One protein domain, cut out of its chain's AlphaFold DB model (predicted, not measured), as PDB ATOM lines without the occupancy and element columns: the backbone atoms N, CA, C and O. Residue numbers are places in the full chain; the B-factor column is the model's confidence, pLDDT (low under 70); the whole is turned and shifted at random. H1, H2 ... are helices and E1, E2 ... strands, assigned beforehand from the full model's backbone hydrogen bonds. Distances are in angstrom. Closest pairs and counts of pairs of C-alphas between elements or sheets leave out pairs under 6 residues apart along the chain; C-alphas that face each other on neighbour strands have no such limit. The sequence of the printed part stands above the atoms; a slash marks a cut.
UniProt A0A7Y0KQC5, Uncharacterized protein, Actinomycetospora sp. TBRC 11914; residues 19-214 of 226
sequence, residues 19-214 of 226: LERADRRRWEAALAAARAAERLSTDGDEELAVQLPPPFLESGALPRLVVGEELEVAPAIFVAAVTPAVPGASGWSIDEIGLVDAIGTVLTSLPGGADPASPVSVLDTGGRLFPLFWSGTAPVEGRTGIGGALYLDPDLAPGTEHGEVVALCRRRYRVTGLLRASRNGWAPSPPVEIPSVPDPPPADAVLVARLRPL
ATOM      1  N   LEU A  19      44.498   9.717 -10.152       35.31
ATOM      2  CA  LEU A  19      43.252  10.122  -9.496       35.31
ATOM      3  C   LEU A  19      42.943  11.583  -9.846       35.31
ATOM      4  O   LEU A  19      41.910  11.838 -10.456       35.31
ATOM      5  N   GLU A  20      43.904  12.495  -9.678       43.22
ATOM      6  CA  GLU A  20      43.748  13.918 -10.035       43.22
ATOM      7  C   GLU A  20      43.339  14.137 -11.505       43.22
ATOM      8  O   GLU A  20      42.458  14.944 -11.808       43.22
ATOM      9  N   ARG A  21      43.917  13.386 -12.459       41.97
ATOM     10  CA  ARG A  21      43.526  13.477 -13.882       41.97
ATOM     11  C   ARG A  21      42.164  12.850 -14.190       41.97
ATOM     12  O   ARG A  21      41.528  13.249 -15.169       41.97
ATOM     13  N   ALA A  22      41.741  11.829 -13.447       40.69
ATOM     14  CA  ALA A  22      40.404  11.247 -13.577       40.69
ATOM     15  C   ALA A  22      39.339  12.160 -12.957       40.69
ATOM     16  O   ALA A  22      38.222  12.237 -13.469       40.69
ATOM     17  N   ASP A  23      39.706  12.884 -11.907       47.34
ATOM     18  CA  ASP A  23      38.829  13.804 -11.195       47.34
ATOM     19  C   ASP A  23      38.675  15.115 -11.968       47.34
ATOM     20  O   ASP A  23      37.550  15.561 -12.174       47.34
ATOM     21  N   ARG A  24      39.750  15.630 -12.580       45.78
ATOM     22  CA  ARG A  24      39.669  16.746 -13.535       45.78
ATOM     23  C   ARG A  24      38.788  16.428 -14.743       45.78
ATOM     24  O   ARG A  24      37.965  17.245 -15.124       45.78
ATOM     25  N   ARG A  25      38.904  15.233 -15.333       47.56
ATOM     26  CA  ARG A  25      38.042  14.838 -16.466       47.56
ATOM     27  C   ARG A  25      36.579  14.671 -16.065       47.56
ATOM     28  O   ARG A  25      35.695  15.000 -16.849       47.56
ATOM     29  N   ARG A  26      36.319  14.179 -14.850       43.84
ATOM     30  CA  ARG A  26      34.965  14.136 -14.285       43.84
ATOM     31  C   ARG A  26      34.414  15.541 -14.042       43.84
ATOM     32  O   ARG A  26      33.259  15.780 -14.372       43.84
ATOM     33  N   TRP A  27      35.245  16.467 -13.570       40.88
ATOM     34  CA  TRP A  27      34.899  17.880 -13.409       40.88
ATOM     35  C   TRP A  27      34.591  18.557 -14.749       40.88
ATOM     36  O   TRP A  27      33.537  19.163 -14.900       40.88
ATOM     37  N   GLU A  28      35.446  18.382 -15.758       46.09
ATOM     38  CA  GLU A  28      35.234  18.920 -17.107       46.09
ATOM     39  C   GLU A  28      33.948  18.366 -17.742       46.09
ATOM     40  O   GLU A  28      33.203  19.113 -18.374       46.09
ATOM     41  N   ALA A  29      33.648  17.079 -17.535       46.84
ATOM     42  CA  ALA A  29      32.423  16.450 -18.022       46.84
ATOM     43  C   ALA A  29      31.167  16.954 -17.294       46.84
ATOM     44  O   ALA A  29      30.170  17.246 -17.950       46.84
ATOM     45  N   ALA A  30      31.214  17.099 -15.965       40.91
ATOM     46  CA  ALA A  30      30.116  17.665 -15.180       40.91
ATOM     47  C   ALA A  30      29.860  19.132 -15.558       40.91
ATOM     48  O   ALA A  30      28.718  19.531 -15.760       40.91
ATOM     49  N   LEU A  31      30.925  19.912 -15.755       42.78
ATOM     50  CA  LEU A  31      30.852  21.297 -16.206       42.78
ATOM     51  C   LEU A  31      30.286  21.414 -17.626       42.78
ATOM     52  O   LEU A  31      29.466  22.287 -17.903       42.78
ATOM     53  N   ALA A  32      30.706  20.537 -18.538       47.81
ATOM     54  CA  ALA A  32      30.169  20.487 -19.891       47.81
ATOM     55  C   ALA A  32      28.689  20.076 -19.902       47.81
ATOM     56  O   ALA A  32      27.909  20.664 -20.647       47.81
ATOM     57  N   ALA A  33      28.293  19.120 -19.056       43.12
ATOM     58  CA  ALA A  33      26.907  18.691 -18.899       43.12
ATOM     59  C   ALA A  33      26.028  19.803 -18.311       43.12
ATOM     60  O   ALA A  33      24.975  20.087 -18.871       43.12
ATOM     61  N   ALA A  34      26.494  20.498 -17.269       42.12
ATOM     62  CA  ALA A  34      25.797  21.638 -16.677       42.12
ATOM     63  C   ALA A  34      25.615  22.779 -17.690       42.12
ATOM     64  O   ALA A  34      24.514  23.286 -17.869       42.12
ATOM     65  N   ARG A  35      26.670  23.121 -18.446       46.22
ATOM     66  CA  ARG A  35      26.599  24.120 -19.529       46.22
ATOM     67  C   ARG A  35      25.680  23.697 -20.673       46.22
ATOM     68  O   ARG A  35      25.085  24.551 -21.320       46.22
ATOM     69  N   ALA A  36      25.602  22.405 -20.982       45.25
ATOM     70  CA  ALA A  36      24.692  21.890 -22.000       45.25
ATOM     71  C   ALA A  36      23.235  21.906 -21.511       45.25
ATOM     72  O   ALA A  36      22.348  22.254 -22.283       45.25
ATOM     73  N   ALA A  37      23.000  21.586 -20.239       41.38
ATOM     74  CA  ALA A  37      21.683  21.616 -19.614       41.38
ATOM     75  C   ALA A  37      21.160  23.054 -19.446       41.38
ATOM     76  O   ALA A  37      19.998  23.318 -19.733       41.38
ATOM     77  N   GLU A  38      22.034  24.007 -19.112       42.72
ATOM     78  CA  GLU A  38      21.723  25.441 -19.082       42.72
ATOM     79  C   GLU A  38      21.247  25.972 -20.443       42.72
ATOM     80  O   GLU A  38      20.328  26.780 -20.498       42.72
ATOM     81  N   ARG A  39      21.817  25.483 -21.553       44.28
ATOM     82  CA  ARG A  39      21.368  25.843 -22.913       44.28
ATOM     83  C   ARG A  39      20.019  25.231 -23.294       44.28
ATOM     84  O   ARG A  39      19.422  25.670 -24.270       44.28
ATOM     85  N   LEU A  40      19.589  24.185 -22.589       32.31
ATOM     86  CA  LEU A  40      18.347  23.453 -22.848       32.31
ATOM     87  C   LEU A  40      17.189  23.916 -21.954       32.31
ATOM     88  O   LEU A  40      16.045  23.565 -22.238       32.31
ATOM     89  N   SER A  41      17.461  24.698 -20.907       42.00
ATOM     90  CA  SER A  41      16.417  25.296 -20.080       42.00
ATOM     91  C   SER A  41      15.799  26.499 -20.794       42.00
ATOM     92  O   SER A  41      16.448  27.520 -21.012       42.00
ATOM     93  N   THR A  42      14.521  26.378 -21.143       41.22
ATOM     94  CA  THR A  42      13.670  27.494 -21.581       41.22
ATOM     95  C   THR A  42      13.223  28.395 -20.422       41.22
ATOM     96  O   THR A  42      12.611  29.424 -20.682       41.22
ATOM     97  N   ASP A  43      13.561  28.048 -19.173       49.94
ATOM     98  CA  ASP A  43      13.126  28.727 -17.938       49.94
ATOM     99  C   ASP A  43      14.205  29.654 -17.342       49.94
ATOM    100  O   ASP A  43      14.160  30.027 -16.170       49.94
ATOM    101  N   GLY A  44      15.192  30.068 -18.146       51.47
ATOM    102  CA  GLY A  44      16.261  30.992 -17.732       51.47
ATOM    103  C   GLY A  44      15.788  32.372 -17.243       51.47
ATOM    104  O   GLY A  44      16.604  33.135 -16.728       51.47
ATOM    105  N   ASP A  45      14.494  32.666 -17.369       58.34
ATOM    106  CA  ASP A  45      13.861  33.935 -17.008       58.34
ATOM    107  C   ASP A  45      13.123  33.903 -15.654       58.34
ATOM    108  O   ASP A  45      12.622  34.942 -15.209       58.34
ATOM    109  N   GLU A  46      13.050  32.748 -14.978       73.19
ATOM    110  CA  GLU A  46      12.288  32.624 -13.731       73.19
ATOM    111  C   GLU A  46      12.968  33.365 -12.567       73.19
ATOM    112  O   GLU A  46      14.164  33.228 -12.282       73.19
ATOM    113  N   GLU A  47      12.177  34.194 -11.893       80.50
ATOM    114  CA  GLU A  47      12.614  35.015 -10.776       80.50
ATOM    115  C   GLU A  47      12.714  34.186  -9.493       80.50
ATOM    116  O   GLU A  47      11.780  33.490  -9.111       80.50
ATOM    117  N   LEU A  48      13.844  34.289  -8.793       84.38
ATOM    118  CA  LEU A  48      14.028  33.643  -7.499       84.38
ATOM    119  C   LEU A  48      13.625  34.546  -6.344       84.38
ATOM    120  O   LEU A  48      14.068  35.689  -6.280       84.38
ATOM    121  N   ALA A  49      12.926  33.994  -5.355       84.56
ATOM    122  CA  ALA A  49      12.790  34.606  -4.039       84.56
ATOM    123  C   ALA A  49      13.898  34.090  -3.106       84.56
ATOM    124  O   ALA A  49      13.927  32.912  -2.758       84.56
ATOM    125  N   VAL A  50      14.813  34.971  -2.700       88.19
ATOM    126  CA  VAL A  50      15.975  34.636  -1.869       88.19
ATOM    127  C   VAL A  50      15.904  35.398  -0.553       88.19
ATOM    128  O   VAL A  50      15.841  36.626  -0.540       88.19
ATOM    129  N   GLN A  51      15.913  34.685   0.569       87.25
ATOM    130  CA  GLN A  51      15.950  35.293   1.893       87.25
ATOM    131  C   GLN A  51      17.308  35.958   2.154       87.25
ATOM    132  O   GLN A  51      18.358  35.474   1.727       87.25
ATOM    133  N   LEU A  52      17.282  37.063   2.894       89.69
ATOM    134  CA  LEU A  52      18.463  37.738   3.424       89.69
ATOM    135  C   LEU A  52      18.540  37.434   4.929       89.69
ATOM    136  O   LEU A  52      17.785  38.040   5.698       89.69
ATOM    137  N   PRO A  53      19.381  36.475   5.370       85.94
ATOM    138  CA  PRO A  53      19.418  36.056   6.765       85.94
ATOM    139  C   PRO A  53      19.728  37.226   7.714       85.94
ATOM    140  O   PRO A  53      20.776  37.866   7.576       85.94
ATOM    141  N   PRO A  54      18.872  37.494   8.719       82.25
ATOM    142  CA  PRO A  54      19.070  38.627   9.621       82.25
ATOM    143  C   PRO A  54      20.407  38.647  10.374       82.25
ATOM    144  O   PRO A  54      20.990  39.727  10.431       82.25
ATOM    145  N   PRO A  55      20.987  37.514  10.833       83.62
ATOM    146  CA  PRO A  55      22.315  37.539  11.456       83.62
ATOM    147  C   PRO A  55      23.406  38.151  10.560       83.62
ATOM    148  O   PRO A  55      24.306  38.841  11.046       83.62
ATOM    149  N   PHE A  56      23.323  37.948   9.240       87.81
ATOM    150  CA  PHE A  56      24.285  38.507   8.289       87.81
ATOM    151  C   PHE A  56      23.989  39.965   7.919       87.81
ATOM    152  O   PHE A  56      24.905  40.716   7.595       87.81
ATOM    153  N   LEU A  57      22.725  40.391   7.996       86.00
ATOM    154  CA  LEU A  57      22.352  41.799   7.850       86.00
ATOM    155  C   LEU A  57      22.782  42.625   9.069       86.00
ATOM    156  O   LEU A  57      23.340  43.707   8.915       86.00
ATOM    157  N   GLU A  58      22.551  42.105  10.275       85.50
ATOM    158  CA  GLU A  58      22.884  42.755  11.551       85.50
ATOM    159  C   GLU A  58      24.397  42.918  11.739       85.50
ATOM    160  O   GLU A  58      24.852  43.945  12.238       85.50
ATOM    161  N   SER A  59      25.186  41.933  11.297       87.31
ATOM    162  CA  SER A  59      26.655  41.993  11.321       87.31
ATOM    163  C   SER A  59      27.267  42.804  10.172       87.31
ATOM    164  O   SER A  59      28.467  43.068  10.190       87.31
ATOM    165  N   GLY A  60      26.468  43.203   9.175       84.94
ATOM    166  CA  GLY A  60      26.943  43.894   7.973       84.94
ATOM    167  C   GLY A  60      27.696  43.000   6.980       84.94
ATOM    168  O   GLY A  60      28.344  43.520   6.076       84.94
ATOM    169  N   ALA A  61      27.622  41.675   7.135       86.50
ATOM    170  CA  ALA A  61      28.271  40.710   6.250       86.50
ATOM    171  C   ALA A  61      27.582  40.595   4.879       86.50
ATOM    172  O   ALA A  61      28.235  40.271   3.889       86.50
ATOM    173  N   LEU A  62      26.274  40.871   4.802       85.56
ATOM    174  CA  LEU A  62      25.555  40.946   3.529       85.56
ATOM    175  C   LEU A  62      25.520  42.373   2.967       85.56
ATOM    176  O   LEU A  62      25.297  43.329   3.718       85.56
ATOM    177  N   PRO A  63      25.664  42.531   1.637       79.69
ATOM    178  CA  PRO A  63      25.525  43.825   0.991       79.69
ATOM    179  C   PRO A  63      24.099  44.364   1.137       79.69
ATOM    180  O   PRO A  63      23.112  43.621   1.160       79.69
ATOM    181  N   ARG A  64      23.987  45.692   1.201       87.12
ATOM    182  CA  ARG A  64      22.698  46.387   1.246       87.12
ATOM    183  C   ARG A  64      22.129  46.506  -0.152       87.12
ATOM    184  O   ARG A  64      22.422  47.460  -0.862       87.12
ATOM    185  N   LEU A  65      21.310  45.527  -0.505       92.62
ATOM    186  CA  LEU A  65      20.715  45.461  -1.827       92.62
ATOM    187  C   LEU A  65      19.752  46.624  -2.076       92.62
ATOM    188  O   LEU A  65      18.969  47.013  -1.198       92.62
ATOM    189  N   VAL A  66      19.773  47.120  -3.308       95.31
ATOM    190  CA  VAL A  66      18.827  48.105  -3.843       95.31
ATOM    191  C   VAL A  66      18.100  47.505  -5.046       95.31
ATOM    192  O   VAL A  66      18.689  46.783  -5.850       95.31
ATOM    193  N   VAL A  67      16.807  47.796  -5.206       95.44
ATOM    194  CA  VAL A  67      16.073  47.377  -6.411       95.44
ATOM    195  C   VAL A  67      16.726  47.982  -7.661       95.44
ATOM    196  O   VAL A  67      17.007  49.177  -7.721       95.44
ATOM    197  N   GLY A  68      16.959  47.145  -8.672       94.88
ATOM    198  CA  GLY A  68      17.661  47.480  -9.911       94.88
ATOM    199  C   GLY A  68      19.153  47.140  -9.902       94.88
ATOM    200  O   GLY A  68      19.756  47.091 -10.974       94.88
ATOM    201  N   GLU A  69      19.735  46.863  -8.733       95.12
ATOM    202  CA  GLU A  69      21.136  46.465  -8.600       95.12
ATOM    203  C   GLU A  69      21.413  45.132  -9.306       95.12
ATOM    204  O   GLU A  69      20.569  44.231  -9.340       95.12
ATOM    205  N   GLU A  70      22.612  45.007  -9.876       94.38
ATOM    206  CA  GLU A  70      23.114  43.748 -10.413       94.38
ATOM    207  C   GLU A  70      24.139  43.146  -9.458       94.38
ATOM    208  O   GLU A  70      25.068  43.829  -9.033       94.38
ATOM    209  N   LEU A  71      24.008  41.854  -9.177       90.94
ATOM    210  CA  LEU A  71      24.908  41.118  -8.297       90.94
ATOM    211  C   LEU A  71      25.327  39.798  -8.934       90.94
ATOM    212  O   LEU A  71      24.576  39.186  -9.692       90.94
ATOM    213  N   GLU A  72      26.532  39.350  -8.607       90.44
ATOM    214  CA  GLU A  72      27.050  38.045  -9.000       90.44
ATOM    215  C   GLU A  72      27.166  37.157  -7.756       90.44
ATOM    216  O   GLU A  72      28.040  37.362  -6.917       90.44
ATOM    217  N   VAL A  73      26.252  36.198  -7.610       90.69
ATOM    218  CA  VAL A  73      26.096  35.396  -6.383       90.69
ATOM    219  C   VAL A  73      25.707  33.953  -6.683       90.69
ATOM    220  O   VAL A  73      25.247  33.631  -7.780       90.69
ATOM    221  N   ALA A  74      25.864  33.083  -5.687       90.06
ATOM    222  CA  ALA A  74      25.359  31.716  -5.683       90.06
ATOM    223  C   ALA A  74      24.319  31.564  -4.553       90.06
ATOM    224  O   ALA A  74      24.705  31.273  -3.422       90.06
ATOM    225  N   PRO A  75      23.013  31.794  -4.816       90.38
ATOM    226  CA  PRO A  75      21.969  31.566  -3.818       90.38
ATOM    227  C   PRO A  75      21.979  30.106  -3.375       90.38
ATOM    228  O   PRO A  75      22.007  29.223  -4.231       90.38
ATOM    229  N   ALA A  76      21.951  29.853  -2.073       89.12
ATOM    230  CA  ALA A  76      22.058  28.512  -1.514       89.12
ATOM    231  C   ALA A  76      20.723  28.001  -0.988       89.12
ATOM    232  O   ALA A  76      19.912  28.778  -0.492       89.12
ATOM    233  N   ILE A  77      20.511  26.688  -1.069       86.25
ATOM    234  CA  ILE A  77      19.349  26.006  -0.506       86.25
ATOM    235  C   ILE A  77      19.707  25.505   0.894       86.25
ATOM    236  O   ILE A  77      20.575  24.646   1.048       86.25
ATOM    237  N   PHE A  78      18.999  25.995   1.908       81.62
ATOM    238  CA  PHE A  78      18.978  25.418   3.246       81.62
ATOM    239  C   PHE A  78      17.924  24.312   3.294       81.62
ATOM    240  O   PHE A  78      16.731  24.591   3.204       81.62
ATOM    241  N   VAL A  79      18.345  23.059   3.423       79.38
ATOM    242  CA  VAL A  79      17.455  21.896   3.437       79.38
ATOM    243  C   VAL A  79      16.736  21.795   4.776       79.38
ATOM    244  O   VAL A  79      17.366  21.623   5.818       79.38
ATOM    245  N   ALA A  80      15.406  21.824   4.726       73.94
ATOM    246  CA  ALA A  80      14.529  21.580   5.868       73.94
ATOM    247  C   ALA A  80      13.904  20.176   5.826       73.94
ATOM    248  O   ALA A  80      13.652  19.574   6.870       73.94
ATOM    249  N   ALA A  81      13.662  19.639   4.629       71.94
ATOM    250  CA  ALA A  81      13.038  18.343   4.418       71.94
ATOM    251  C   ALA A  81      13.615  17.637   3.188       71.94
ATOM    252  O   ALA A  81      14.015  18.260   2.205       71.94
ATOM    253  N   VAL A  82      13.618  16.309   3.244       71.81
ATOM    254  CA  VAL A  82      14.075  15.435   2.165       71.81
ATOM    255  C   VAL A  82      13.016  14.362   1.956       71.81
ATOM    256  O   VAL A  82      12.604  13.709   2.916       71.81
ATOM    257  N   THR A  83      12.569  14.165   0.720       69.38
ATOM    258  CA  THR A  83      11.544  13.168   0.382       69.38
ATOM    259  C   THR A  83      11.909  12.412  -0.898       69.38
ATOM    260  O   THR A  83      12.709  12.892  -1.713       69.38
ATOM    261  N   PRO A  84      11.354  11.204  -1.118       65.19
ATOM    262  CA  PRO A  84      11.382  10.598  -2.442       65.19
ATOM    263  C   PRO A  84      10.779  11.573  -3.458       65.19
ATOM    264  O   PRO A  84       9.673  12.068  -3.249       65.19
ATOM    265  N   ALA A  85      11.496  11.844  -4.552       60.38
ATOM    266  CA  ALA A  85      10.998  12.752  -5.576       60.38
ATOM    267  C   ALA A  85       9.732  12.173  -6.227       60.38
ATOM    268  O   ALA A  85       9.780  11.120  -6.869       60.38
ATOM    269  N   VAL A  86       8.610  12.878  -6.096       55.56
ATOM    270  CA  VAL A  86       7.405  12.636  -6.895       55.56
ATOM    271  C   VAL A  86       7.419  13.658  -8.032       55.56
ATOM    272  O   VAL A  86       7.682  14.827  -7.766       55.56
ATOM    273  N   PRO A  87       7.180  13.270  -9.297       46.41
ATOM    274  CA  PRO A  87       7.035  14.239 -10.377       46.41
ATOM    275  C   PRO A  87       5.913  15.235 -10.046       46.41
ATOM    276  O   PRO A  87       4.738  14.867 -10.042       46.41
ATOM    277  N   GLY A  88       6.284  16.475  -9.732       43.47
ATOM    278  CA  GLY A  88       5.350  17.591  -9.620       43.47
ATOM    279  C   GLY A  88       4.881  18.059 -10.998       43.47
ATOM    280  O   GLY A  88       5.454  17.687 -12.027       43.47
ATOM    281  N   ALA A  89       3.831  18.882 -11.031       39.56
ATOM    282  CA  ALA A  89       3.480  19.621 -12.242       39.56
ATOM    283  C   ALA A  89       4.665  20.507 -12.687       39.56
ATOM    284  O   ALA A  89       5.469  20.937 -11.862       39.56
ATOM    285  N   SER A  90       4.798  20.761 -13.991       38.62
ATOM    286  CA  SER A  90       5.807  21.685 -14.523       38.62
ATOM    287  C   SER A  90       5.542  23.104 -14.016       38.62
ATOM    288  O   SER A  90       4.450  23.624 -14.248       38.62
ATOM    289  N   GLY A  91       6.535  23.719 -13.376       45.16
ATOM    290  CA  GLY A  91       6.417  25.046 -12.771       45.16
ATOM    291  C   GLY A  91       6.409  24.938 -11.252       45.16
ATOM    292  O   GLY A  91       5.531  24.331 -10.644       45.16
ATOM    293  N   TRP A  92       7.452  25.475 -10.650       39.34
ATOM    294  CA  TRP A  92       7.813  25.277  -9.264       39.34
ATOM    295  C   TRP A  92       7.024  26.225  -8.357       39.34
ATOM    296  O   TRP A  92       7.116  27.439  -8.502       39.34
ATOM    297  N   SER A  93       6.234  25.690  -7.419       42.31
ATOM    298  CA  SER A  93       5.434  26.496  -6.485       42.31
ATOM    299  C   SER A  93       6.303  27.026  -5.338       42.31
ATOM    300  O   SER A  93       6.358  26.436  -4.258       42.31
ATOM    301  N   ILE A  94       7.023  28.120  -5.595       44.50
ATOM    302  CA  ILE A  94       7.681  28.940  -4.570       44.50
ATOM    303  C   ILE A  94       6.588  29.775  -3.912       44.50
ATOM    304  O   ILE A  94       6.335  30.886  -4.363       44.50
ATOM    305  N   ASP A  95       5.934  29.269  -2.870       32.56
ATOM    306  CA  ASP A  95       5.013  30.113  -2.114       32.56
ATOM    307  C   ASP A  95       5.218  30.046  -0.601       32.56
ATOM    308  O   ASP A  95       5.447  29.003   0.001       32.56
ATOM    309  N   GLU A  96       5.126  31.253  -0.041       37.88
ATOM    310  CA  GLU A  96       5.188  31.660   1.362       37.88
ATOM    311  C   GLU A  96       6.601  31.805   1.955       37.88
ATOM    312  O   GLU A  96       7.086  31.040   2.779       37.88
ATOM    313  N   ILE A  97       7.246  32.895   1.515       49.22
ATOM    314  CA  ILE A  97       8.464  33.509   2.074       49.22
ATOM    315  C   ILE A  97       9.619  32.507   2.157       49.22
ATOM    316  O   ILE A  97      10.103  32.101   3.210       49.22
ATOM    317  N   GLY A  98      10.113  32.193   0.963       51.28
ATOM    318  CA  GLY A  98      11.417  31.596   0.742       51.28
ATOM    319  C   GLY A  98      11.456  30.087   0.850       51.28
ATOM    320  O   GLY A  98      12.558  29.589   0.976       51.28
ATOM    321  N   LEU A  99      10.330  29.374   0.786       54.72
ATOM    322  CA  LEU A  99      10.334  27.919   0.653       54.72
ATOM    323  C   LEU A  99      10.575  27.491  -0.806       54.72
ATOM    324  O   LEU A  99      10.043  28.096  -1.735       54.72
ATOM    325  N   VAL A 100      11.387  26.453  -1.008       65.69
ATOM    326  CA  VAL A 100      11.714  25.861  -2.314       65.69
ATOM    327  C   VAL A 100      11.559  24.335  -2.273       65.69
ATOM    328  O   VAL A 100      12.008  23.698  -1.327       65.69
ATOM    329  N   ASP A 101      10.917  23.781  -3.305       61.81
ATOM    330  CA  ASP A 101      10.656  22.353  -3.616       61.81
ATOM    331  C   ASP A 101      11.836  21.424  -4.059       61.81
ATOM    332  O   ASP A 101      11.607  20.331  -4.517       61.81
ATOM    333  N   ALA A 102      13.079  21.880  -4.253       71.81
ATOM    334  CA  ALA A 102      13.979  21.428  -5.354       71.81
ATOM    335  C   ALA A 102      14.071  19.898  -5.698       71.81
ATOM    336  O   ALA A 102      14.400  19.077  -4.851       71.81
ATOM    337  N   ILE A 103      13.884  19.491  -6.972       72.25
ATOM    338  CA  ILE A 103      14.034  18.099  -7.455       72.25
ATOM    339  C   ILE A 103      15.249  18.046  -8.368       72.25
ATOM    340  O   ILE A 103      15.310  18.737  -9.389       72.25
ATOM    341  N   GLY A 104      16.198  17.173  -8.035       73.00
ATOM    342  CA  GLY A 104      17.446  17.118  -8.776       73.00
ATOM    343  C   GLY A 104      18.354  15.959  -8.416       73.00
ATOM    344  O   GLY A 104      17.993  15.050  -7.666       73.00
ATOM    345  N   THR A 105      19.549  15.998  -8.994       73.19
ATOM    346  CA  THR A 105      20.663  15.133  -8.606       73.19
ATOM    347  C   THR A 105      21.582  15.907  -7.676       73.19
ATOM    348  O   THR A 105      22.026  17.002  -8.015       73.19
ATOM    349  N   VAL A 106      21.873  15.335  -6.506       75.62
ATOM    350  CA  VAL A 106      22.865  15.897  -5.587       75.62
ATOM    351  C   VAL A 106      24.254  15.444  -6.020       75.62
ATOM    352  O   VAL A 106      24.569  14.256  -6.045       75.62
ATOM    353  N   LEU A 107      25.079  16.421  -6.364       71.25
ATOM    354  CA  LEU A 107      26.498  16.297  -6.633       71.25
ATOM    355  C   LEU A 107      27.230  16.669  -5.344       71.25
ATOM    356  O   LEU A 107      27.323  17.839  -4.979       71.25
ATOM    357  N   THR A 108      27.721  15.675  -4.618       64.38
ATOM    358  CA  THR A 108      28.565  15.938  -3.453       64.38
ATOM    359  C   THR A 108      29.932  16.440  -3.917       64.38
ATOM    360  O   THR A 108      30.469  15.988  -4.935       64.38
ATOM    361  N   SER A 109      30.502  17.405  -3.191       50.28
ATOM    362  CA  SER A 109      31.904  17.772  -3.383       50.28
ATOM    363  C   SER A 109      32.777  16.526  -3.177       50.28
ATOM    364  O   SER A 109      32.599  15.763  -2.226       50.28
ATOM    365  N   LEU A 110      33.689  16.265  -4.121       38.66
ATOM    366  CA  LEU A 110      34.621  15.140  -4.021       38.66
ATOM    367  C   LEU A 110      35.625  15.375  -2.872       38.66
ATOM    368  O   LEU A 110      36.007  16.519  -2.617       38.66
ATOM    369  N   PRO A 111      36.092  14.305  -2.201       39.16
ATOM    370  CA  PRO A 111      37.003  14.393  -1.065       39.16
ATOM    371  C   PRO A 111      38.385  14.866  -1.535       39.16
ATOM    372  O   PRO A 111      39.135  14.105  -2.145       39.16
ATOM    373  N   GLY A 112      38.708  16.132  -1.267       41.06
ATOM    374  CA  GLY A 112      39.987  16.747  -1.648       41.06
ATOM    375  C   GLY A 112      40.484  17.872  -0.734       41.06
ATOM    376  O   GLY A 112      41.619  18.307  -0.895       41.06
ATOM    377  N   GLY A 113      39.695  18.302   0.253       43.34
ATOM    378  CA  GLY A 113      40.130  19.151   1.365       43.34
ATOM    379  C   GLY A 113      39.669  18.499   2.664       43.34
ATOM    380  O   GLY A 113      38.519  18.084   2.765       43.34
ATOM    381  N   ALA A 114      40.590  18.265   3.591       39.72
ATOM    382  CA  ALA A 114      40.383  17.390   4.734       39.72
ATOM    383  C   ALA A 114      39.461  18.000   5.815       39.72
ATOM    384  O   ALA A 114      39.842  18.976   6.448       39.72
ATOM    385  N   ASP A 115      38.353  17.292   6.092       43.88
ATOM    386  CA  ASP A 115      37.612  17.230   7.376       43.88
ATOM    387  C   ASP A 115      36.621  18.389   7.718       43.88
ATOM    388  O   ASP A 115      36.774  19.507   7.244       43.88
ATOM    389  N   PRO A 116      35.591  18.192   8.577       41.34
ATOM    390  CA  PRO A 116      34.292  17.560   8.293       41.34
ATOM    391  C   PRO A 116      33.063  18.473   8.550       41.34
ATOM    392  O   PRO A 116      31.940  17.983   8.702       41.34
ATOM    393  N   ALA A 117      33.223  19.794   8.641       45.22
ATOM    394  CA  ALA A 117      32.127  20.695   9.014       45.22
ATOM    395  C   ALA A 117      31.307  21.157   7.790       45.22
ATOM    396  O   ALA A 117      31.468  22.268   7.305       45.22
ATOM    397  N   SER A 118      30.407  20.278   7.334       50.75
ATOM    398  CA  SER A 118      29.403  20.461   6.264       50.75
ATOM    399  C   SER A 118      29.955  20.555   4.833       50.75
ATOM    400  O   SER A 118      30.216  21.650   4.341       50.75
ATOM    401  N   PRO A 119      30.061  19.426   4.101       58.47
ATOM    402  CA  PRO A 119      30.351  19.476   2.674       58.47
ATOM    403  C   PRO A 119      29.207  20.202   1.967       58.47
ATOM    404  O   PRO A 119      28.102  19.669   1.846       58.47
ATOM    405  N   VAL A 120      29.469  21.419   1.487       63.53
ATOM    406  CA  VAL A 120      28.564  22.077   0.548       63.53
ATOM    407  C   VAL A 120      28.453  21.151  -0.654       63.53
ATOM    408  O   VAL A 120      29.445  20.837  -1.321       63.53
ATOM    409  N   SER A 121      27.252  20.635  -0.874       77.12
ATOM    410  CA  SER A 121      26.942  19.867  -2.074       77.12
ATOM    411  C   SER A 121      26.245  20.759  -3.070       77.12
ATOM    412  O   SER A 121      25.810  21.858  -2.743       77.12
ATOM    413  N   VAL A 122      26.143  20.293  -4.301       78.75
ATOM    414  CA  VAL A 122      25.501  21.031  -5.374       78.75
ATOM    415  C   VAL A 122      24.303  20.237  -5.858       78.75
ATOM    416  O   VAL A 122      24.428  19.068  -6.200       78.75
ATOM    417  N   LEU A 123      23.133  20.856  -5.883       79.31
ATOM    418  CA  LEU A 123      21.927  20.277  -6.449       79.31
ATOM    419  C   LEU A 123      21.767  20.742  -7.897       79.31
ATOM    420  O   LEU A 123      21.725  21.943  -8.153       79.31
ATOM    421  N   ASP A 124      21.657  19.792  -8.824       77.25
ATOM    422  CA  ASP A 124      21.288  20.051 -10.218       77.25
ATOM    423  C   ASP A 124      19.771  19.921 -10.401       77.25
ATOM    424  O   ASP A 124      19.233  18.811 -10.457       77.25
ATOM    425  N   THR A 125      19.088  21.063 -10.489       72.56
ATOM    426  CA  THR A 125      17.650  21.183 -10.750       72.56
ATOM    427  C   THR A 125      17.419  21.633 -12.189       72.56
ATOM    428  O   THR A 125      17.570  22.813 -12.509       72.56
ATOM    429  N   GLY A 126      17.058  20.709 -13.080       67.12
ATOM    430  CA  GLY A 126      16.729  21.064 -14.466       67.12
ATOM    431  C   GLY A 126      17.860  21.791 -15.213       67.12
ATOM    432  O   GLY A 126      17.582  22.663 -16.030       67.12
ATOM    433  N   GLY A 127      19.127  21.472 -14.920       66.44
ATOM    434  CA  GLY A 127      20.296  22.114 -15.525       66.44
ATOM    435  C   GLY A 127      20.813  23.341 -14.776       66.44
ATOM    436  O   GLY A 127      21.773  23.975 -15.220       66.44
ATOM    437  N   ARG A 128      20.198  23.692 -13.644       76.38
ATOM    438  CA  ARG A 128      20.638  24.771 -12.764       76.38
ATOM    439  C   ARG A 128      21.276  24.202 -11.506       76.38
ATOM    440  O   ARG A 128      20.689  23.371 -10.828       76.38
ATOM    441  N   LEU A 129      22.466  24.701 -11.184       82.00
ATOM    442  CA  LEU A 129      23.235  24.282 -10.019       82.00
ATOM    443  C   LEU A 129      22.983  25.217  -8.831       82.00
ATOM    444  O   LEU A 129      23.116  26.436  -8.968       82.00
ATOM    445  N   PHE A 130      22.681  24.640  -7.670       85.81
ATOM    446  CA  PHE A 130      22.521  25.351  -6.403       85.81
ATOM    447  C   PHE A 130      23.410  24.749  -5.314       85.81
ATOM    448  O   PHE A 130      23.379  23.531  -5.135       85.81
ATOM    449  N   PRO A 131      24.161  25.556  -4.545       87.75
ATOM    450  CA  PRO A 131      24.751  25.107  -3.292       87.75
ATOM    451  C   PRO A 131      23.658  24.592  -2.351       87.75
ATOM    452  O   PRO A 131      22.573  25.171  -2.268       87.75
ATOM    453  N   LEU A 132      23.951  23.513  -1.642       82.50
ATOM    454  CA  LEU A 132      23.028  22.793  -0.785       82.50
ATOM    455  C   LEU A 132      23.647  22.637   0.603       82.50
ATOM    456  O   LEU A 132      24.692  22.001   0.756       82.50
ATOM    457  N   PHE A 133      22.960  23.174   1.606       78.56
ATOM    458  CA  PHE A 133      23.295  23.029   3.016       78.56
ATOM    459  C   PHE A 133      22.228  22.192   3.707       78.56
ATOM    460  O   PHE A 133      21.061  22.568   3.707       78.56
ATOM    461  N   TRP A 134      22.603  21.078   4.331       71.75
ATOM    462  CA  TRP A 134      21.673  20.266   5.115       71.75
ATOM    463  C   TRP A 134      22.042  20.288   6.595       71.75
ATOM    464  O   TRP A 134      23.144  19.918   6.994       71.75
ATOM    465  N   SER A 135      21.099  20.684   7.447       59.06
ATOM    466  CA  SER A 135      21.241  20.507   8.889       59.06
ATOM    467  C   SER A 135      20.618  19.169   9.291       59.06
ATOM    468  O   SER A 135      19.401  19.045   9.392       59.06
ATOM    469  N   GLY A 136      21.443  18.144   9.506       55.16
ATOM    470  CA  GLY A 136      21.027  16.916  10.200       55.16
ATOM    471  C   GLY A 136      20.492  15.759   9.347       55.16
ATOM    472  O   GLY A 136      20.500  14.635   9.840       55.16
ATOM    473  N   THR A 137      20.122  15.972   8.079       57.84
ATOM    474  CA  THR A 137      19.736  14.877   7.164       57.84
ATOM    475  C   THR A 137      20.400  15.059   5.805       57.84
ATOM    476  O   THR A 137      19.936  15.848   4.985       57.84
ATOM    477  N   ALA A 138      21.495  14.334   5.570       63.50
ATOM    478  CA  ALA A 138      22.160  14.349   4.273       63.50
ATOM    479  C   ALA A 138      21.228  13.770   3.187       63.50
ATOM    480  O   ALA A 138      20.595  12.734   3.424       63.50
ATOM    481  N   PRO A 139      21.146  14.393   1.999       64.31
ATOM    482  CA  PRO A 139      20.506  13.783   0.848       64.31
ATOM    483  C   PRO A 139      21.180  12.449   0.523       64.31
ATOM    484  O   PRO A 139      22.402  12.312   0.610       64.31
ATOM    485  N   VAL A 140      20.377  11.468   0.130       63.84
ATOM    486  CA  VAL A 140      20.878  10.185  -0.373       63.84
ATOM    487  C   VAL A 140      21.250  10.308  -1.852       63.84
ATOM    488  O   VAL A 140      20.704  11.146  -2.567       63.84
ATOM    489  N   GLU A 141      22.167   9.465  -2.333       58.62
ATOM    490  CA  GLU A 141      22.467   9.393  -3.768       58.62
ATOM    491  C   GLU A 141      21.207   9.015  -4.568       58.62
ATOM    492  O   GLU A 141      20.499   8.065  -4.227       58.62
ATOM    493  N   GLY A 142      20.936   9.741  -5.658       61.09
ATOM    494  CA  GLY A 142      19.796   9.492  -6.543       61.09
ATOM    495  C   GLY A 142      18.945  10.734  -6.807       61.09
ATOM    496  O   GLY A 142      19.410  11.865  -6.681       61.09
ATOM    497  N   ARG A 143      17.696  10.512  -7.242       62.72
ATOM    498  CA  ARG A 143      16.692  11.572  -7.405       62.72
ATOM    499  C   ARG A 143      15.954  11.789  -6.090       62.72
ATOM    500  O   ARG A 143      15.316  10.867  -5.583       62.72
ATOM    501  N   THR A 144      15.985  13.019  -5.599       71.31
ATOM    502  CA  THR A 144      15.422  13.397  -4.301       71.31
ATOM    503  C   THR A 144      14.690  14.729  -4.426       71.31
ATOM    504  O   THR A 144      15.131  15.593  -5.184       71.31
ATOM    505  N   GLY A 145      13.558  14.860  -3.731       74.50
ATOM    506  CA  GLY A 145      12.874  16.134  -3.528       74.50
ATOM    507  C   GLY A 145      13.418  16.807  -2.272       74.50
ATOM    508  O   GLY A 145      13.581  16.152  -1.236       74.50
ATOM    509  N   ILE A 146      13.744  18.087  -2.375       76.06
ATOM    510  CA  ILE A 146      14.379  18.885  -1.331       76.06
ATOM    511  C   ILE A 146      13.449  20.036  -0.973       76.06
ATOM    512  O   ILE A 146      13.388  21.031  -1.675       76.06
ATOM    513  N   GLY A 147      12.786  19.938   0.172       73.25
ATOM    514  CA  GLY A 147      12.091  21.076   0.761       73.25
ATOM    515  C   GLY A 147      13.083  21.934   1.538       73.25
ATOM    516  O   GLY A 147      13.795  21.428   2.409       73.25
ATOM    517  N   GLY A 148      13.151  23.228   1.266       76.75
ATOM    518  CA  GLY A 148      14.121  24.093   1.928       76.75
ATOM    519  C   GLY A 148      13.849  25.567   1.741       76.75
ATOM    520  O   GLY A 148      12.754  25.933   1.337       76.75
ATOM    521  N   ALA A 149      14.852  26.402   2.006       78.06
ATOM    522  CA  ALA A 149      14.792  27.823   1.712       78.06
ATOM    523  C   ALA A 149      15.998  28.338   0.932       78.06
ATOM    524  O   ALA A 149      17.118  27.906   1.184       78.06
ATOM    525  N   LEU A 150      15.777  29.273   0.005       86.25
ATOM    526  CA  LEU A 150      16.866  29.948  -0.703       86.25
ATOM    527  C   LEU A 150      17.360  31.149   0.096       86.25
ATOM    528  O   LEU A 150      16.555  31.983   0.510       86.25
ATOM    529  N   TYR A 151      18.673  31.287   0.257       87.62
ATOM    530  CA  TYR A 151      19.273  32.422   0.952       87.62
ATOM    531  C   TYR A 151      20.585  32.891   0.317       87.62
ATOM    532  O   TYR A 151      21.237  32.160  -0.433       87.62
ATOM    533  N   LEU A 152      20.957  34.140   0.607       90.06
ATOM    534  CA  LEU A 152      22.303  34.640   0.341       90.06
ATOM    535  C   LEU A 152      23.198  34.356   1.543       90.06
ATOM    536  O   LEU A 152      22.904  34.785   2.659       90.06
ATOM    537  N   ASP A 153      24.290  33.650   1.278       88.12
ATOM    538  CA  ASP A 153      25.310  33.315   2.260       88.12
ATOM    539  C   ASP A 153      26.607  34.071   1.920       88.12
ATOM    540  O   ASP A 153      27.149  33.864   0.826       88.12
ATOM    541  N   PRO A 154      27.105  34.962   2.798       87.31
ATOM    542  CA  PRO A 154      28.365  35.660   2.565       87.31
ATOM    543  C   PRO A 154      29.562  34.704   2.481       87.31
ATOM    544  O   PRO A 154      30.530  35.024   1.790       87.31
ATOM    545  N   ASP A 155      29.492  33.511   3.078       85.62
ATOM    546  CA  ASP A 155      30.569  32.522   2.986       85.62
ATOM    547  C   ASP A 155      30.699  31.945   1.572       85.62
ATOM    548  O   ASP A 155      31.745  31.399   1.235       85.62
ATOM    549  N   LEU A 156      29.687  32.100   0.712       85.81
ATOM    550  CA  LEU A 156      29.724  31.688  -0.696       85.81
ATOM    551  C   LEU A 156      30.110  32.824  -1.660       85.81
ATOM    552  O   LEU A 156      30.040  32.652  -2.883       85.81
ATOM    553  N   ALA A 157      30.489  33.990  -1.136       85.81
ATOM    554  CA  ALA A 157      30.916  35.122  -1.948       85.81
ATOM    555  C   ALA A 157      32.215  34.821  -2.729       85.81
ATOM    556  O   ALA A 157      33.036  34.014  -2.297       85.81
ATOM    557  N   PRO A 158      32.447  35.472  -3.884       83.38
ATOM    558  CA  PRO A 158      33.717  35.356  -4.601       83.38
ATOM    559  C   PRO A 158      34.938  35.632  -3.714       83.38
ATOM    560  O   PRO A 158      34.958  36.622  -2.984       83.38
ATOM    561  N   GLY A 159      35.972  34.794  -3.821       81.00
ATOM    562  CA  GLY A 159      37.220  34.951  -3.072       81.00
ATOM    563  C   GLY A 159      37.223  34.346  -1.664       81.00
ATOM    564  O   GLY A 159      38.253  34.420  -0.994       81.00
ATOM    565  N   THR A 160      36.126  33.737  -1.211       83.19
ATOM    566  CA  THR A 160      36.097  32.923   0.014       83.19
ATOM    567  C   THR A 160      36.407  31.455  -0.296       83.19
ATOM    568  O   THR A 160      36.248  30.997  -1.426       83.19
ATOM    569  N   GLU A 161      36.806  30.680   0.717       80.06
ATOM    570  CA  GLU A 161      37.086  29.247   0.554       80.06
ATOM    571  C   GLU A 161      35.884  28.478  -0.022       80.06
ATOM    572  O   GLU A 161      36.011  27.794  -1.039       80.06
ATOM    573  N   HIS A 162      34.693  28.638   0.566       76.81
ATOM    574  CA  HIS A 162      33.486  27.969   0.071       76.81
ATOM    575  C   HIS A 162      32.969  28.568  -1.245       76.81
ATOM    576  O   HIS A 162      32.432  27.840  -2.080       76.81
ATOM    577  N   GLY A 163      33.164  29.870  -1.469       78.06
ATOM    578  CA  GLY A 163      32.762  30.565  -2.691       78.06
ATOM    579  C   GLY A 163      33.473  30.057  -3.942       78.06
ATOM    580  O   GLY A 163      32.864  30.022  -5.017       78.06
ATOM    581  N   GLU A 164      34.724  29.610  -3.811       80.06
ATOM    582  CA  GLU A 164      35.471  28.988  -4.909       80.06
ATOM    583  C   GLU A 164      35.019  27.546  -5.182       80.06
ATOM    584  O   GLU A 164      34.938  27.133  -6.341       80.06
ATOM    585  N   VAL A 165      34.613  26.797  -4.149       74.81
ATOM    586  CA  VAL A 165      34.035  25.447  -4.309       74.81
ATOM    587  C   VAL A 165      32.730  25.492  -5.111       74.81
ATOM    588  O   VAL A 165      32.466  24.601  -5.921       74.81
ATOM    589  N   VAL A 166      31.928  26.546  -4.933       77.12
ATOM    590  CA  VAL A 166      30.622  26.706  -5.594       77.12
ATOM    591  C   VAL A 166      30.637  27.668  -6.780       77.12
ATOM    592  O   VAL A 166      29.576  28.099  -7.233       77.12
ATOM    593  N   ALA A 167      31.810  27.996  -7.328       80.56
ATOM    594  CA  ALA A 167      31.940  28.967  -8.417       80.56
ATOM    595  C   ALA A 167      31.036  28.650  -9.628       80.56
ATOM    596  O   ALA A 167      30.540  29.557 -10.289       80.56
ATOM    597  N   LEU A 168      30.753  27.367  -9.886       77.44
ATOM    598  CA  LEU A 168      29.867  26.920 -10.971       77.44
ATOM    599  C   LEU A 168      28.377  27.209 -10.739       77.44
ATOM    600  O   LEU A 168      27.600  27.231 -11.692       77.44
ATOM    601  N   CYS A 169      27.972  27.423  -9.491       83.44
ATOM    602  CA  CYS A 169      26.611  27.813  -9.135       83.44
ATOM    603  C   CYS A 169      26.394  29.328  -9.257       83.44
ATOM    604  O   CYS A 169      25.258  29.806  -9.206       83.44
ATOM    605  N   ARG A 170      27.482  30.095  -9.380       86.38
ATOM    606  CA  ARG A 170      27.454  31.551  -9.386       86.38
ATOM    607  C   ARG A 170      26.858  32.069 -10.688       86.38
ATOM    608  O   ARG A 170      27.213  31.624 -11.778       86.38
ATOM    609  N   ARG A 171      25.942  33.028 -10.574       87.19
ATOM    610  CA  ARG A 171      25.301  33.681 -11.719       87.19
ATOM    611  C   ARG A 171      25.112  35.160 -11.447       87.19
ATOM    612  O   ARG A 171      25.109  35.607 -10.301       87.19
ATOM    613  N   ARG A 172      24.925  35.911 -12.529       90.12
ATOM    614  CA  ARG A 172      24.539  37.316 -12.460       90.12
ATOM    615  C   ARG A 172      23.027  37.415 -12.340       90.12
ATOM    616  O   ARG A 172      22.296  36.758 -13.077       90.12
ATOM    617  N   TYR A 173      22.575  38.259 -11.430       91.50
ATOM    618  CA  TYR A 173      21.172  38.531 -11.176       91.50
ATOM    619  C   TYR A 173      20.928  40.028 -11.144       91.50
ATOM    620  O   TYR A 173      21.817  40.799 -10.787       91.50
ATOM    621  N   ARG A 174      19.702  40.426 -11.467       94.06
ATOM    622  CA  ARG A 174      19.168  41.743 -11.149       94.06
ATOM    623  C   ARG A 174      18.191  41.621  -9.991       94.06
ATOM    624  O   ARG A 174      17.309  40.763 -10.029       94.06
ATOM    625  N   VAL A 175      18.321  42.500  -9.001       94.69
ATOM    626  CA  VAL A 175      17.318  42.670  -7.948       94.69
ATOM    627  C   VAL A 175      16.097  43.333  -8.572       94.69
ATOM    628  O   VAL A 175      16.149  44.496  -8.966       94.69
ATOM    629  N   THR A 176      14.996  42.608  -8.699       93.06
ATOM    630  CA  THR A 176      13.746  43.128  -9.278       93.06
ATOM    631  C   THR A 176      12.764  43.603  -8.215       93.06
ATOM    632  O   THR A 176      11.865  44.380  -8.521       93.06
ATOM    633  N   GLY A 177      12.962  43.195  -6.963       91.31
ATOM    634  CA  GLY A 177      12.150  43.627  -5.835       91.31
ATOM    635  C   GLY A 177      12.767  43.226  -4.501       91.31
ATOM    636  O   GLY A 177      13.563  42.289  -4.422       91.31
ATOM    637  N   LEU A 178      12.375  43.932  -3.446       91.62
ATOM    638  CA  LEU A 178      12.692  43.585  -2.067       91.62
ATOM    639  C   LEU A 178      11.394  43.578  -1.266       91.62
ATOM    640  O   LEU A 178      10.592  44.504  -1.360       91.62
ATOM    641  N   LEU A 179      11.194  42.527  -0.482       88.62
ATOM    642  CA  LEU A 179      10.014  42.327   0.345       88.62
ATOM    643  C   LEU A 179      10.419  42.309   1.812       88.62
ATOM    644  O   LEU A 179      11.400  41.671   2.192       88.62
ATOM    645  N   ARG A 180       9.615  42.968   2.640       86.06
ATOM    646  CA  ARG A 180       9.681  42.910   4.096       86.06
ATOM    647  C   ARG A 180       8.436  42.218   4.623       86.06
ATOM    648  O   ARG A 180       7.333  42.746   4.483       86.06
ATOM    649  N   ALA A 181       8.619  41.086   5.283       77.75
ATOM    650  CA  ALA A 181       7.565  40.383   6.002       77.75
ATOM    651  C   ALA A 181       7.820  40.418   7.512       77.75
ATOM    652  O   ALA A 181       8.965  40.516   7.949       77.75
ATOM    653  N   SER A 182       6.763  40.334   8.321       73.06
ATOM    654  CA  SER A 182       6.911  40.197   9.775       73.06
ATOM    655  C   SER A 182       7.391  38.789  10.126       73.06
ATOM    656  O   SER A 182       6.863  37.809   9.606       73.06
ATOM    657  N   ARG A 183       8.366  38.681  11.032       66.12
ATOM    658  CA  ARG A 183       8.906  37.400  11.511       66.12
ATOM    659  C   ARG A 183       7.948  36.670  12.463       66.12
ATOM    660  O   ARG A 183       7.946  35.447  12.493       66.12
ATOM    661  N   ASN A 184       7.145  37.414  13.231       56.50
ATOM    662  CA  ASN A 184       6.414  36.912  14.407       56.50
ATOM    663  C   ASN A 184       4.899  37.194  14.366       56.50
ATOM    664  O   ASN A 184       4.250  37.318  15.409       56.50
ATOM    665  N   GLY A 185       4.313  37.329  13.178       46.53
ATOM    666  CA  GLY A 185       2.878  37.564  13.054       46.53
ATOM    667  C   GLY A 185       2.070  36.319  13.420       46.53
ATOM    668  O   GLY A 185       2.002  35.386  12.631       46.53
ATOM    669  N   TRP A 186       1.377  36.330  14.564       37.38
ATOM    670  CA  TRP A 186       0.291  35.369  14.851       37.38
ATOM    671  C   TRP A 186      -0.841  35.447  13.806       37.38
ATOM    672  O   TRP A 186      -1.641  34.523  13.687       37.38
ATOM    673  N   ALA A 187      -0.883  36.541  13.038       48.16
ATOM    674  CA  ALA A 187      -1.640  36.685  11.805       48.16
ATOM    675  C   ALA A 187      -0.663  37.033  10.659       48.16
ATOM    676  O   ALA A 187       0.020  38.061  10.755       48.16
ATOM    677  N   PRO A 188      -0.573  36.219   9.590       54.09
ATOM    678  CA  PRO A 188       0.262  36.543   8.442       54.09
ATOM    679  C   PRO A 188      -0.259  37.828   7.792       54.09
ATOM    680  O   PRO A 188      -1.410  37.914   7.369       54.09
ATOM    681  N   SER A 189       0.587  38.855   7.754       58.22
ATOM    682  CA  SER A 189       0.330  40.065   6.973       58.22
ATOM    683  C   SER A 189       1.037  39.938   5.626       58.22
ATOM    684  O   SER A 189       2.155  39.411   5.600       58.22
ATOM    685  N   PRO A 190       0.443  40.427   4.524       65.50
ATOM    686  CA  PRO A 190       1.117  40.435   3.234       65.50
ATOM    687  C   PRO A 190       2.492  41.119   3.329       65.50
ATOM    688  O   PRO A 190       2.602  42.160   3.989       65.50
ATOM    689  N   PRO A 191       3.540  40.568   2.690       76.81
ATOM    690  CA  PRO A 191       4.833  41.232   2.610       76.81
ATOM    691  C   PRO A 191       4.709  42.615   1.964       76.81
ATOM    692  O   PRO A 191       3.952  42.807   1.013       76.81
ATOM    693  N   VAL A 192       5.478  43.577   2.468       83.06
ATOM    694  CA  VAL A 192       5.515  44.952   1.956       83.06
ATOM    695  C   VAL A 192       6.731  45.124   1.057       83.06
ATOM    696  O   VAL A 192       7.843  44.788   1.462       83.06
ATOM    697  N   GLU A 193       6.538  45.680  -0.138       88.38
ATOM    698  CA  GLU A 193       7.646  46.038  -1.026       88.38
ATOM    699  C   GLU A 193       8.434  47.236  -0.482       88.38
ATOM    700  O   GLU A 193       7.866  48.223  -0.008       88.38
ATOM    701  N   ILE A 194       9.759  47.144  -0.550       90.81
ATOM    702  CA  ILE A 194      10.692  48.191  -0.134       90.81
ATOM    703  C   ILE A 194      11.710  48.457  -1.254       90.81
ATOM    704  O   ILE A 194      12.042  47.547  -2.011       90.81
ATOM    705  N   PRO A 195      12.229  49.688  -1.391       93.62
ATOM    706  CA  PRO A 195      13.161  50.023  -2.470       93.62
ATOM    707  C   PRO A 195      14.604  49.565  -2.197       93.62
ATOM    708  O   PRO A 195      15.389  49.403  -3.130       93.62
ATOM    709  N   SER A 196      14.965  49.372  -0.928       94.75
ATOM    710  CA  SER A 196      16.308  48.989  -0.488       94.75
ATOM    711  C   SER A 196      16.271  48.325   0.886       94.75
ATOM    712  O   SER A 196      15.343  48.554   1.667       94.75
ATOM    713  N   VAL A 197      17.304  47.545   1.211       91.50
ATOM    714  CA  VAL A 197      17.513  47.004   2.565       91.50
ATOM    715  C   VAL A 197      17.671  48.167   3.570       91.50
ATOM    716  O   VAL A 197      18.517  49.035   3.338       91.50
ATOM    717  N   PRO A 198      16.874  48.234   4.659       88.75
ATOM    718  CA  PRO A 198      16.943  49.332   5.627       88.75
ATOM    719  C   PRO A 198      18.232  49.345   6.456       88.75
ATOM    720  O   PRO A 198      18.846  48.302   6.682       88.75
ATOM    721  N   ASP A 199      18.582  50.529   6.965       86.69
ATOM    722  CA  ASP A 199      19.657  50.731   7.938       86.69
ATOM    723  C   ASP A 199      19.168  51.546   9.146       86.69
ATOM    724  O   ASP A 199      18.793  52.710   8.968       86.69
ATOM    725  N   PRO A 200      19.163  50.976  10.362       85.50
ATOM    726  CA  PRO A 200      19.517  49.588  10.681       85.50
ATOM    727  C   PRO A 200      18.510  48.572  10.105       85.50
ATOM    728  O   PRO A 200      17.364  48.940   9.811       85.50
ATOM    729  N   PRO A 201      18.894  47.288   9.949       84.00
ATOM    730  CA  PRO A 201      17.951  46.257   9.543       84.00
ATOM    731  C   PRO A 201      16.849  46.080  10.607       84.00
ATOM    732  O   PRO A 201      17.114  46.184  11.807       84.00
ATOM    733  N   PRO A 202      15.597  45.817  10.194       81.75
ATOM    734  CA  PRO A 202      14.488  45.577  11.117       81.75
ATOM    735  C   PRO A 202      14.689  44.281  11.923       81.75
ATOM    736  O   PRO A 202      14.815  43.205  11.342       81.75
ATOM    737  N   ALA A 203      14.659  44.374  13.255       77.12
ATOM    738  CA  ALA A 203      14.922  43.249  14.167       77.12
ATOM    739  C   ALA A 203      13.874  42.113  14.090       77.12
ATOM    740  O   ALA A 203      14.150  40.941  14.357       77.12
ATOM    741  N   ASP A 204      12.646  42.459  13.721       77.25
ATOM    742  CA  ASP A 204      11.450  41.621  13.744       77.25
ATOM    743  C   ASP A 204      10.895  41.331  12.341       77.25
ATOM    744  O   ASP A 204       9.728  40.955  12.186       77.25
ATOM    745  N   ALA A 205      11.736  41.452  11.311       80.94
ATOM    746  CA  ALA A 205      11.343  41.178   9.936       80.94
ATOM    747  C   ALA A 205      12.201  40.111   9.250       80.94
ATOM    748  O   ALA A 205      13.366  39.882   9.574       80.94
ATOM    749  N   VAL A 206      11.591  39.481   8.252       81.75
ATOM    750  CA  VAL A 206      12.260  38.674   7.236       81.75
ATOM    751  C   VAL A 206      12.344  39.521   5.974       81.75
ATOM    752  O   VAL A 206      11.332  40.060   5.517       81.75
ATOM    753  N   LEU A 207      13.552  39.655   5.427       87.81
ATOM    754  CA  LEU A 207      13.778  40.332   4.157       87.81
ATOM    755  C   LEU A 207      14.001  39.302   3.051       87.81
ATOM    756  O   LEU A 207      14.736  38.332   3.236       87.81
ATOM    757  N   VAL A 208      13.376  39.530   1.899       88.44
ATOM    758  CA  VAL A 208      13.497  38.681   0.709       88.44
ATOM    759  C   VAL A 208      13.852  39.548  -0.487       88.44
ATOM    760  O   VAL A 208      13.201  40.560  -0.734       88.44
ATOM    761  N   ALA A 209      14.857  39.134  -1.249       91.12
ATOM    762  CA  ALA A 209      15.197  39.696  -2.543       91.12
ATOM    763  C   ALA A 209      14.614  38.835  -3.663       91.12
ATOM    764  O   ALA A 209      14.786  37.617  -3.683       91.12
ATOM    765  N   ARG A 210      13.948  39.482  -4.615       90.50
ATOM    766  CA  ARG A 210      13.575  38.889  -5.896       90.50
ATOM    767  C   ARG A 210      14.741  39.056  -6.864       90.50
ATOM    768  O   ARG A 210      15.158  40.183  -7.133       90.50
ATOM    769  N   LEU A 211      15.296  37.945  -7.337       90.25
ATOM    770  CA  LEU A 211      16.479  37.894  -8.187       90.25
ATOM    771  C   LEU A 211      16.119  37.308  -9.547       90.25
ATOM    772  O   LEU A 211      15.858  36.111  -9.669       90.25
ATOM    773  N   ARG A 212      16.169  38.135 -10.589       89.50
ATOM    774  CA  ARG A 212      16.019  37.665 -11.965       89.50
ATOM    775  C   ARG A 212      17.385  37.342 -12.559       89.50
ATOM    776  O   ARG A 212      18.251  38.222 -12.520       89.50
ATOM    777  N   PRO A 213      17.609  36.133 -13.102       86.75
ATOM    778  CA  PRO A 213      18.843  35.830 -13.805       86.75
ATOM    779  C   PRO A 213      19.073  36.841 -14.931       86.75
ATOM    780  O   PRO A 213      18.190  37.137 -15.732       86.75
ATOM    781  N   LEU A 214      20.278  37.392 -14.984       81.69
ATOM    782  CA  LEU A 214      20.762  38.087 -16.161       81.69
ATOM    783  C   LEU A 214      21.412  37.003 -17.007       81.69
ATOM    784  O   LEU A 214      22.400  36.414 -16.562       81.69
TER     785      LEU A 214
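What this domain is: This is residues 19 to 214 of the 226 residues of an uncharacterized protein of Actinomycetospora sp. TBRC 11914 (UniProt A0A7Y0KQC5). A small closed barrel of five strands, E3 to E7, stands next to a strongly twisted, branched sheet of E1, E2, E8, E9 and E10, and E2 runs on into E3 to join them. The long helix H1 meets the barrel with its residues 30 to 38. The printed part has 196 residues, with three named helices and ten named strands, in the order H1 E1 H2 E2 E3 E4 E5 E6 E7 H3 E8 E9 E10; the class is mixed, helices and strands. The barrel is mixed, the branched sheet antiparallel. The whole is compact, with a radius of gyration of the C-alphas of 17.1 A and spans of 52 by 38 by 33 A.

How they stand to each other: Begin in the barrel at E3, residues 76 to 84, which bends by 77 degrees at residue 80. On one side is parallel E6, residues 128 to 134, with N 77 and O 131 2.8 A apart; on the other is antiparallel E7, residues 143 to 151, with N 78 and O 149 2.8 A apart. E5, residues 121 to 125, is antiparallel to E6, with N 123 and O 130 2.8 A apart. E4, residues 103 to 107, closes the ring between E5, N 107 to O 122 2.7 A, and E7, N 104 to O 144 3.4 A. E4, E5 and E6 are a meander, each strand the antiparallel neighbour of the one before; with E7, which pairs back to E4, they form a Greek key. H1, residues 19 to 38, is on the barrel; its closest C-alpha pair with E6 is Glu 38 and Arg 128, 6.4 A. H3, residues 161 to 165, is only just on it, with 5 pairs of C-alphas within 10 A. Next look at E1, residues 48 to 52: the closest C-alphas of E1 and E7 are Gln 51 and Tyr 151, 4.5 A. E1 is antiparallel to E10, residues 205 to 213, with N 50 and O 209 2.8 A apart. E8, residues 171 to 182, has E10 on one side, N 176 to O 210 2.9 A. On its other side are E2, residues 70 to 73, N 71 to O 173 2.9 A, and E9, residues 192 to 194, N 180 to O 192 2.8 A. H2, residues 54 to 58, is only just not on this sheet, with 4 pairs of C-alphas within 10 A. Every O i to N i+4 pair is within hydrogen-bond range in H1 and H2; H3 has 0 of 1, and 1 of 2 O i to N i+3 pairs.

Where its parts are: Find C-alpha 19 at (43.252, 10.122, -9.496); H1 runs 28.1 A from there. E8 spans 29.0 A, E10 25.5 A and E7 22.6 A. E10 ends at C-alpha 213, (18.843, 35.830, -13.805).

The domain as a whole: The C-alphas farthest apart are those of Arg 21 and Ala 187, 56.9 A. The printed part has no cut. The links H2 to E2, E3 to E4 and E4 to E5 are long. The mean pLDDT of the printed part is 70.2, with 78 residues under 70, among them 19 to 45 and 83 to 101.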